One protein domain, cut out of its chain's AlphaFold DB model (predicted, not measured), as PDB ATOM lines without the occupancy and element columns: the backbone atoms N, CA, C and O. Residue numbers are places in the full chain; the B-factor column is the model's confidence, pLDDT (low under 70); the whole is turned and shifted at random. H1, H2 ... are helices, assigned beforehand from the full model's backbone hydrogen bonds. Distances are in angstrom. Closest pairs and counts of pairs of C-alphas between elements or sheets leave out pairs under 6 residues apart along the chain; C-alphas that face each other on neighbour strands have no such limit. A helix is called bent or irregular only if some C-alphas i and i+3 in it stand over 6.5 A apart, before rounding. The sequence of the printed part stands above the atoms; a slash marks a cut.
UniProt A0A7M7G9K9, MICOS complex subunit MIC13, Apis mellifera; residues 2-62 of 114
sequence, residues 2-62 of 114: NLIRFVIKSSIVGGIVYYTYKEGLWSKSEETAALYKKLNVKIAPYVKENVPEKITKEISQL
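Overview. This is residues 2 to 62 of the 114 residues of the protein "MICOS complex subunit MIC13" of Apis mellifera (UniProt A0A7M7G9K9). Two long helices, H1 and H2, make an open V, with the link of residues 23 to 28 at its corner, and the short helix H3 turns off at the far end of H2 like a small hook. There is no core: H1 is one arm, H2 with its kink near residue 43 is the other, and the free ends of the V stand wide of each other. The printed part has 61 residues, with three named helices in the order H1, H2, H3 and no named strand; its class is all helix. The whole is extended, with a radius of gyration of the C-alphas of 18.0 A, and elongated, spanning 53 by 27 by 21 A.

Arrangement. Begin at Asn 2, where H1, residues 2 to 22, sets out; its residues 2 to 16 stand free. After Lys 22 a short link of six residues brings you to H2, residues 29 to 50. H1 and H2 are apart, though they follow each other in the chain. Look near residue 43 for a kink of 39 degrees in H2; H2 is irregular, but only just, for C-alphas 42 and 45 are 6.8 A apart. Residues 37 to 46 of H2 stand free. Past Asn 50 a tight link of two residues leads to H3, residues 53 to 60. H2 and H3 meet only through their link, and H1 and H3 are apart. H1, H2 and H3 each touch no helix. In the backbone of H1 and H3 every O i to N i+4 pair is within hydrogen-bond range; in H2 it is 16 of 18.

Along the chain. Find C-alpha 2 at (-21.185, 33.383, 139.681); from there H1 runs 30.1 A to C-alpha 22 at (-5.973, 15.102, 121.183). H2, the longest helix by residues, starts at Ser 29 and is 30.2 A from its first to its last C-alpha, that of Asn 50. H3 runs 10.3 A from Glu 53 to Ser 60, where C-alpha 60 stands at (9.778, -5.518, 137.711).

Size, cuts and confidence. The two C-alphas farthest apart are those of Leu 3 and Lys 54, 53.4 A, and from the C-alpha of Asn 2 to that of Leu 62 it is 50.4 A. The printed part has no cut, and neither link between the helices is long. Read the B-factor column for the model's confidence: the mean pLDDT of the printed part is 86.1, H1 has a mean of 93 and H3 a mean of 69, and residues 55 to 62 are under 70.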
ATOM      1  N   ASN A   2     -21.431  34.839 139.753       77.19
ATOM      2  CA  ASN A   2     -21.185  33.383 139.681       77.19
ATOM      3  C   ASN A   2     -21.133  32.821 138.248       77.19
ATOM      4  O   ASN A   2     -20.380  31.885 137.996       77.19
ATOM      5  N   LEU A   3     -21.858  33.422 137.296       88.25
ATOM      6  CA  LEU A   3     -21.941  32.918 135.918       88.25
ATOM      7  C   LEU A   3     -20.630  33.102 135.134       88.25
ATOM      8  O   LEU A   3     -20.137  32.163 134.524       88.25
ATOM      9  N   ILE A   4     -20.013  34.287 135.215       92.06
ATOM     10  CA  ILE A   4     -18.746  34.595 134.524       92.06
ATOM     11  C   ILE A   4     -17.626  33.669 135.016       92.06
ATOM     12  O   ILE A   4     -16.881  33.100 134.223       92.06
ATOM     13  N   ARG A   5     -17.544  33.451 136.334       90.75
ATOM     14  CA  ARG A   5     -16.568  32.535 136.935       90.75
ATOM     15  C   ARG A   5     -16.797  31.089 136.494       90.75
ATOM     16  O   ARG A   5     -15.824  30.368 136.290       90.75
ATOM     17  N   PHE A   6     -18.056  30.671 136.360       92.12
ATOM     18  CA  PHE A   6     -18.405  29.346 135.859       92.12
ATOM     19  C   PHE A   6     -17.964  29.164 134.403       92.12
ATOM     20  O   PHE A   6     -17.272  28.194 134.121       92.12
ATOM     21  N   VAL A   7     -18.273  30.123 133.523       94.56
ATOM     22  CA  VAL A   7     -17.885  30.085 132.101       94.56
ATOM     23  C   VAL A   7     -16.367  30.029 131.940       94.56
ATOM     24  O   VAL A   7     -15.854  29.175 131.229       94.56
ATOM     25  N   ILE A   8     -15.625  30.878 132.655       94.69
ATOM     26  CA  ILE A   8     -14.156  30.875 132.582       94.69
ATOM     27  C   ILE A   8     -13.595  29.514 133.017       94.69
ATOM     28  O   ILE A   8     -12.754  28.934 132.331       94.69
ATOM     29  N   LYS A   9     -14.075  28.971 134.143       94.25
ATOM     30  CA  LYS A   9     -13.609  27.671 134.644       94.25
ATOM     31  C   LYS A   9     -13.976  26.523 133.705       94.25
ATOM     32  O   LYS A   9     -13.133  25.661 133.468       94.25
ATOM     33  N   SER A  10     -15.199  26.502 133.178       93.94
ATOM     34  CA  SER A  10     -15.650  25.436 132.283       93.94
ATOM     35  C   SER A  10     -14.897  25.461 130.956       93.94
ATOM     36  O   SER A  10     -14.503  24.399 130.481       93.94
ATOM     37  N   SER A  11     -14.595  26.642 130.405       95.56
ATOM     38  CA  SER A  11     -13.754  26.771 129.211       95.56
ATOM     39  C   SER A  11     -12.334  26.254 129.440       95.56
ATOM     40  O   SER A  11     -11.811  25.540 128.587       95.56
ATOM     41  N   ILE A  12     -11.717  26.549 130.592       96.44
ATOM     42  CA  ILE A  12     -10.380  26.030 130.929       96.44
ATOM     43  C   ILE A  12     -10.404  24.501 131.010       96.44
ATOM     44  O   ILE A  12      -9.588  23.835 130.378       96.44
ATOM     45  N   VAL A  13     -11.358  23.940 131.757       96.12
ATOM     46  CA  VAL A  13     -11.484  22.484 131.914       96.12
ATOM     47  C   VAL A  13     -11.760  21.817 130.568       96.12
ATOM     48  O   VAL A  13     -11.084  20.852 130.221       96.12
ATOM     49  N   GLY A  14     -12.689  22.355 129.777       94.44
ATOM     50  CA  GLY A  14     -12.993  21.858 128.437       94.44
ATOM     51  C   GLY A  14     -11.777  21.897 127.511       94.44
ATOM     52  O   GLY A  14     -11.522  20.927 126.802       94.44
ATOM     53  N   GLY A  15     -10.976  22.964 127.576       95.25
ATOM     54  CA  GLY A  15      -9.721  23.077 126.831       95.25
ATOM     55  C   GLY A  15      -8.692  22.017 127.232       95.25
ATOM     56  O   GLY A  15      -8.096  21.386 126.360       95.25
ATOM     57  N   ILE A  16      -8.522  21.765 128.534       95.25
ATOM     58  CA  ILE A  16      -7.618  20.718 129.043       95.25
ATOM     59  C   ILE A  16      -8.089  19.332 128.593       95.25
ATOM     60  O   ILE A  16      -7.289  18.529 128.111       95.25
ATOM     61  N   VAL A  17      -9.385  19.044 128.714       94.88
ATOM     62  CA  VAL A  17      -9.957  17.761 128.284       94.88
ATOM     63  C   VAL A  17      -9.776  17.573 126.777       94.88
ATOM     64  O   VAL A  17      -9.297  16.527 126.347       94.88
ATOM     65  N   TYR A  18     -10.063  18.598 125.972       94.06
ATOM     66  CA  TYR A  18      -9.868  18.549 124.524       94.06
ATOM     67  C   TYR A  18      -8.400  18.311 124.145       94.06
ATOM     68  O   TYR A  18      -8.099  17.458 123.311       94.06
ATOM     69  N   TYR A  19      -7.475  19.029 124.785       94.62
ATOM     70  CA  TYR A  19      -6.044  18.872 124.542       94.62
ATOM     71  C   TYR A  19      -5.550  17.472 124.924       94.62
ATOM     72  O   TYR A  19      -4.864  16.824 124.139       94.62
ATOM     73  N   THR A  20      -5.933  16.972 126.100       92.75
ATOM     74  CA  THR A  20      -5.520  15.637 126.565       92.75
ATOM     75  C   THR A  20      -6.129  14.512 125.732       92.75
ATOM     76  O   THR A  20      -5.461  13.509 125.490       92.75
ATOM     77  N   TYR A  21      -7.355  14.687 125.230       92.94
ATOM     78  CA  TYR A  21      -7.938  13.784 124.241       92.94
ATOM     79  C   TYR A  21      -7.112  13.778 122.949       92.94
ATOM     80  O   TYR A  21      -6.710  12.715 122.491       92.94
ATOM     81  N   LYS A  22      -6.775  14.959 122.410       92.38
ATOM     82  CA  LYS A  22      -5.973  15.102 121.183       92.38
ATOM     83  C   LYS A  22      -4.551  14.537 121.310       92.38
ATOM     84  O   LYS A  22      -4.037  13.980 120.347       92.38
ATOM     85  N   GLU A  23      -3.923  14.662 122.476       90.44
ATOM     86  CA  GLU A  23      -2.618  14.043 122.769       90.44
ATOM     87  C   GLU A  23      -2.694  12.512 122.897       90.44
ATOM     88  O   GLU A  23      -1.665  11.847 122.986       90.44
ATOM     89  N   GLY A  24      -3.897  11.934 122.888       89.56
ATOM     90  CA  GLY A  24      -4.104  10.493 122.909       89.56
ATOM     91  C   GLY A  24      -4.291   9.904 124.305       89.56
ATOM     92  O   GLY A  24      -4.335   8.686 124.427       89.56
ATOM     93  N   LEU A  25      -4.436  10.711 125.365       91.62
ATOM     94  CA  LEU A  25      -4.603  10.191 126.733       91.62
ATOM     95  C   LEU A  25      -5.917   9.410 126.902       91.62
ATOM     96  O   LEU A  25      -5.938   8.381 127.568       91.62
ATOM     97  N   TRP A  26      -6.986   9.896 126.270       91.44
ATOM     98  CA  TRP A  26      -8.341   9.324 126.329       91.44
ATOM     99  C   TRP A  26      -8.899   8.977 124.940       91.44
ATOM    100  O   TRP A  26     -10.111   8.838 124.776       91.44
ATOM    101  N   SER A  27      -8.032   8.926 123.925       88.00
ATOM    102  CA  SER A  27      -8.419   8.666 122.536       88.00
ATOM    103  C   SER A  27      -8.419   7.160 122.240       88.00
ATOM    104  O   SER A  27      -8.640   6.327 123.120       88.00
ATOM    105  N   LYS A  28      -8.197   6.785 120.983       91.19
ATOM    106  CA  LYS A  28      -8.061   5.396 120.548       91.19
ATOM    107  C   LYS A  28      -6.832   4.745 121.179       91.19
ATOM    108  O   LYS A  28      -5.806   5.390 121.386       91.19
ATOM    109  N   SER A  29      -6.915   3.432 121.385       89.00
ATOM    110  CA  SER A  29      -5.845   2.617 121.973       89.00
ATOM    111  C   SER A  29      -4.486   2.803 121.287       89.00
ATOM    112  O   SER A  29      -3.462   2.838 121.963       89.00
ATOM    113  N   GLU A  30      -4.466   2.968 119.963       92.44
ATOM    114  CA  GLU A  30      -3.253   3.210 119.171       92.44
ATOM    115  C   GLU A  30      -2.576   4.544 119.520       92.44
ATOM    116  O   GLU A  30      -1.358   4.606 119.711       92.44
ATOM    117  N   GLU A  31      -3.368   5.610 119.650       91.25
ATOM    118  CA  GLU A  31      -2.890   6.955 119.980       91.25
ATOM    119  C   GLU A  31      -2.389   7.006 121.427       91.25
ATOM    120  O   GLU A  31      -1.313   7.547 121.695       91.25
ATOM    121  N   THR A  32      -3.105   6.350 122.343       91.19
ATOM    122  CA  THR A  32      -2.668   6.174 123.731       91.19
ATOM    123  C   THR A  32      -1.357   5.399 123.804       91.19
ATOM    124  O   THR A  32      -0.410   5.853 124.446       91.19
ATOM    125  N   ALA A  33      -1.232   4.273 123.098       89.62
ATOM    126  CA  ALA A  33       0.007   3.498 123.072       89.62
ATOM    127  C   ALA A  33       1.189   4.321 122.526       89.62
ATOM    128  O   ALA A  33       2.297   4.257 123.068       89.62
ATOM    129  N   ALA A  34       0.959   5.144 121.498       91.88
ATOM    130  CA  ALA A  34       1.970   6.043 120.950       91.88
ATOM    131  C   ALA A  34       2.394   7.136 121.950       91.88
ATOM    132  O   ALA A  34       3.594   7.398 122.087       91.88
ATOM    133  N   LEU A  35       1.444   7.742 122.673       92.12
ATOM    134  CA  LEU A  35       1.722   8.705 123.746       92.12
ATOM    135  C   LEU A  35       2.565   8.063 124.855       92.12
ATOM    136  O   LEU A  35       3.630   8.581 125.201       92.12
ATOM    137  N   TYR A  36       2.143   6.903 125.364       87.00
ATOM    138  CA  TYR A  36       2.868   6.173 126.406       87.00
ATOM    139  C   TYR A  36       4.271   5.763 125.957       87.00
ATOM    140  O   TYR A  36       5.217   5.890 126.731       87.00
ATOM    141  N   LYS A  37       4.449   5.346 124.697       90.12
ATOM    142  CA  LYS A  37       5.775   5.038 124.142       90.12
ATOM    143  C   LYS A  37       6.689   6.267 124.154       90.12
ATOM    144  O   LYS A  37       7.835   6.166 124.583       90.12
ATOM    145  N   LYS A  38       6.185   7.433 123.730       91.12
ATOM    146  CA  LYS A  38       6.941   8.699 123.761       91.12
ATOM    147  C   LYS A  38       7.312   9.107 125.188       91.12
ATOM    148  O   LYS A  38       8.441   9.534 125.420       91.12
ATOM    149  N   LEU A  39       6.378   8.977 126.130       90.25
ATOM    150  CA  LEU A  39       6.617   9.276 127.543       90.25
ATOM    151  C   LEU A  39       7.659   8.333 128.139       90.25
ATOM    152  O   LEU A  39       8.597   8.798 128.773       90.25
ATOM    153  N   ASN A  40       7.552   7.033 127.870       86.31
ATOM    154  CA  ASN A  40       8.507   6.043 128.351       86.31
ATOM    155  C   ASN A  40       9.925   6.351 127.849       86.31
ATOM    156  O   ASN A  40      10.837   6.448 128.656       86.31
ATOM    157  N   VAL A  41      10.108   6.652 126.557       90.62
ATOM    158  CA  VAL A  41      11.428   7.041 126.015       90.62
ATOM    159  C   VAL A  41      12.019   8.260 126.733       90.62
ATOM    160  O   VAL A  41      13.224   8.305 126.966       90.62
ATOM    161  N   LYS A  42      11.186   9.237 127.110       88.75
ATOM    162  CA  LYS A  42      11.638  10.426 127.847       88.75
ATOM    163  C   LYS A  42      11.930  10.142 129.319       88.75
ATOM    164  O   LYS A  42      12.860  10.724 129.855       88.75
ATOM    165  N   ILE A  43      11.137   9.293 129.972       86.19
ATOM    166  CA  ILE A  43      11.172   9.068 131.426       86.19
ATOM    167  C   ILE A  43      12.161   7.954 131.809       86.19
ATOM    168  O   ILE A  43      12.809   8.042 132.850       86.19
ATOM    169  N   ALA A  44      12.319   6.934 130.963       81.44
ATOM    170  CA  ALA A  44      13.215   5.798 131.169       81.44
ATOM    171  C   ALA A  44      14.652   6.173 131.581       81.44
ATOM    172  O   ALA A  44      15.141   5.562 132.535       81.44
ATOM    173  N   PRO A  45      15.343   7.147 130.945       82.56
ATOM    174  CA  PRO A  45      16.689   7.527 131.375       82.56
ATOM    175  C   PRO A  45      16.704   8.087 132.804       82.56
ATOM    176  O   PRO A  45      17.511   7.647 133.618       82.56
ATOM    177  N   TYR A  46      15.749   8.950 133.163       81.31
ATOM    178  CA  TYR A  46      15.668   9.522 134.511       81.31
ATOM    179  C   TYR A  46      15.391   8.470 135.583       81.31
ATOM    180  O   TYR A  46      15.966   8.533 136.668       81.31
ATOM    181  N   VAL A  47      14.533   7.491 135.288       80.19
ATOM    182  CA  VAL A  47      14.258   6.381 136.210       80.19
ATOM    183  C   VAL A  47      15.511   5.531 136.404       80.19
ATOM    184  O   VAL A  47      15.850   5.208 137.536       80.19
ATOM    185  N   LYS A  48      16.238   5.222 135.326       77.69
ATOM    186  CA  LYS A  48      17.470   4.427 135.392       77.69
ATOM    187  C   LYS A  48      18.581   5.117 136.191       77.69
ATOM    188  O   LYS A  48      19.347   4.443 136.867       77.69
ATOM    189  N   GLU A  49      18.675   6.441 136.099       80.31
ATOM    190  CA  GLU A  49      19.728   7.223 136.759       80.31
ATOM    191  C   GLU A  49      19.422   7.531 138.231       80.31
ATOM    192  O   GLU A  49      20.341   7.606 139.040       80.31
ATOM    193  N   ASN A  50      18.145   7.703 138.590       81.19
ATOM    194  CA  ASN A  50      17.752   8.198 139.917       81.19
ATOM    195  C   ASN A  50      17.114   7.132 140.815       81.19
ATOM    196  O   ASN A  50      16.981   7.354 142.020       81.19
ATOM    197  N   VAL A  51      16.700   5.984 140.268       79.00
ATOM    198  CA  VAL A  51      16.064   4.916 141.048       79.00
ATOM    199  C   VAL A  51      17.066   3.782 141.287       79.00
ATOM    200  O   VAL A  51      17.568   3.197 140.328       79.00
ATOM    201  N   PRO A  52      17.351   3.426 142.554       80.00
ATOM    202  CA  PRO A  52      18.212   2.300 142.885       80.00
ATOM    203  C   PRO A  52      17.747   1.000 142.225       80.00
ATOM    204  O   PRO A  52      16.563   0.658 142.291       80.00
ATOM    205  N   GLU A  53      18.692   0.223 141.696       75.00
ATOM    206  CA  GLU A  53      18.412  -1.009 140.944       75.00
ATOM    207  C   GLU A  53      17.554  -2.015 141.735       75.00
ATOM    208  O   GLU A  53      16.694  -2.695 141.176       75.00
ATOM    209  N   LYS A  54      17.721  -2.054 143.064       72.88
ATOM    210  CA  LYS A  54      16.892  -2.858 143.977       72.88
ATOM    211  C   LYS A  54      15.394  -2.536 143.863       72.88
ATOM    212  O   LYS A  54      14.586  -3.453 143.806       72.88
ATOM    213  N   ILE A  55      15.036  -1.256 143.743       69.25
ATOM    214  CA  ILE A  55      13.643  -0.793 143.664       69.25
ATOM    215  C   ILE A  55      13.077  -1.105 142.279       69.25
ATOM    216  O   ILE A  55      11.977  -1.636 142.162       69.25
ATOM    217  N   THR A  56      13.843  -0.857 141.212       68.81
ATOM    218  CA  THR A  56      13.419  -1.241 139.855       68.81
ATOM    219  C   THR A  56      13.260  -2.754 139.708       68.81
ATOM    220  O   THR A  56      12.370  -3.207 138.989       68.81
ATOM    221  N   LYS A  57      14.085  -3.546 140.404       68.88
ATOM    222  CA  LYS A  57      14.032  -5.011 140.396       68.88
ATOM    223  C   LYS A  57      12.833  -5.551 141.172       68.88
ATOM    224  O   LYS A  57      12.229  -6.510 140.709       68.88
ATOM    225  N   GLU A  58      12.466  -4.933 142.291       66.31
ATOM    226  CA  GLU A  58      11.236  -5.256 143.028       66.31
ATOM    227  C   GLU A  58       9.977  -4.889 142.229       66.31
ATOM    228  O   GLU A  58       9.062  -5.698 142.143       66.31
ATOM    229  N   ILE A  59       9.949  -3.728 141.562       65.94
ATOM    230  CA  ILE A  59       8.811  -3.305 140.719       65.94
ATOM    231  C   ILE A  59       8.669  -4.180 139.461       65.94
ATOM    232  O   ILE A  59       7.560  -4.419 138.990       65.94
ATOM    233  N   SER A  60       9.788  -4.650 138.899       62.34
ATOM    234  CA  SER A  60       9.778  -5.518 137.711       62.34
ATOM    235  C   SER A  60       9.353  -6.953 138.024       62.34
ATOM    236  O   SER A  60       8.994  -7.697 137.110       62.34
ATOM    237  N   GLN A  61       9.407  -7.366 139.293       68.69
ATOM    238  CA  GLN A  61       8.874  -8.657 139.699       68.69
ATOM    239  C   GLN A  61       7.353  -8.568 139.669       68.69
ATOM    240  O   GLN A  61       6.728  -7.883 140.475       68.69
ATOM    241  N   LEU A  62       6.762  -9.261 138.695       68.75
ATOM    242  CA  LEU A  62       5.323  -9.455 138.657       68.75
ATOM    243  C   LEU A  62       4.874 -10.019 140.014       68.75
ATOM    244  O   LEU A  62       5.532 -10.932 140.526       68.75
TER     245      LEU A  62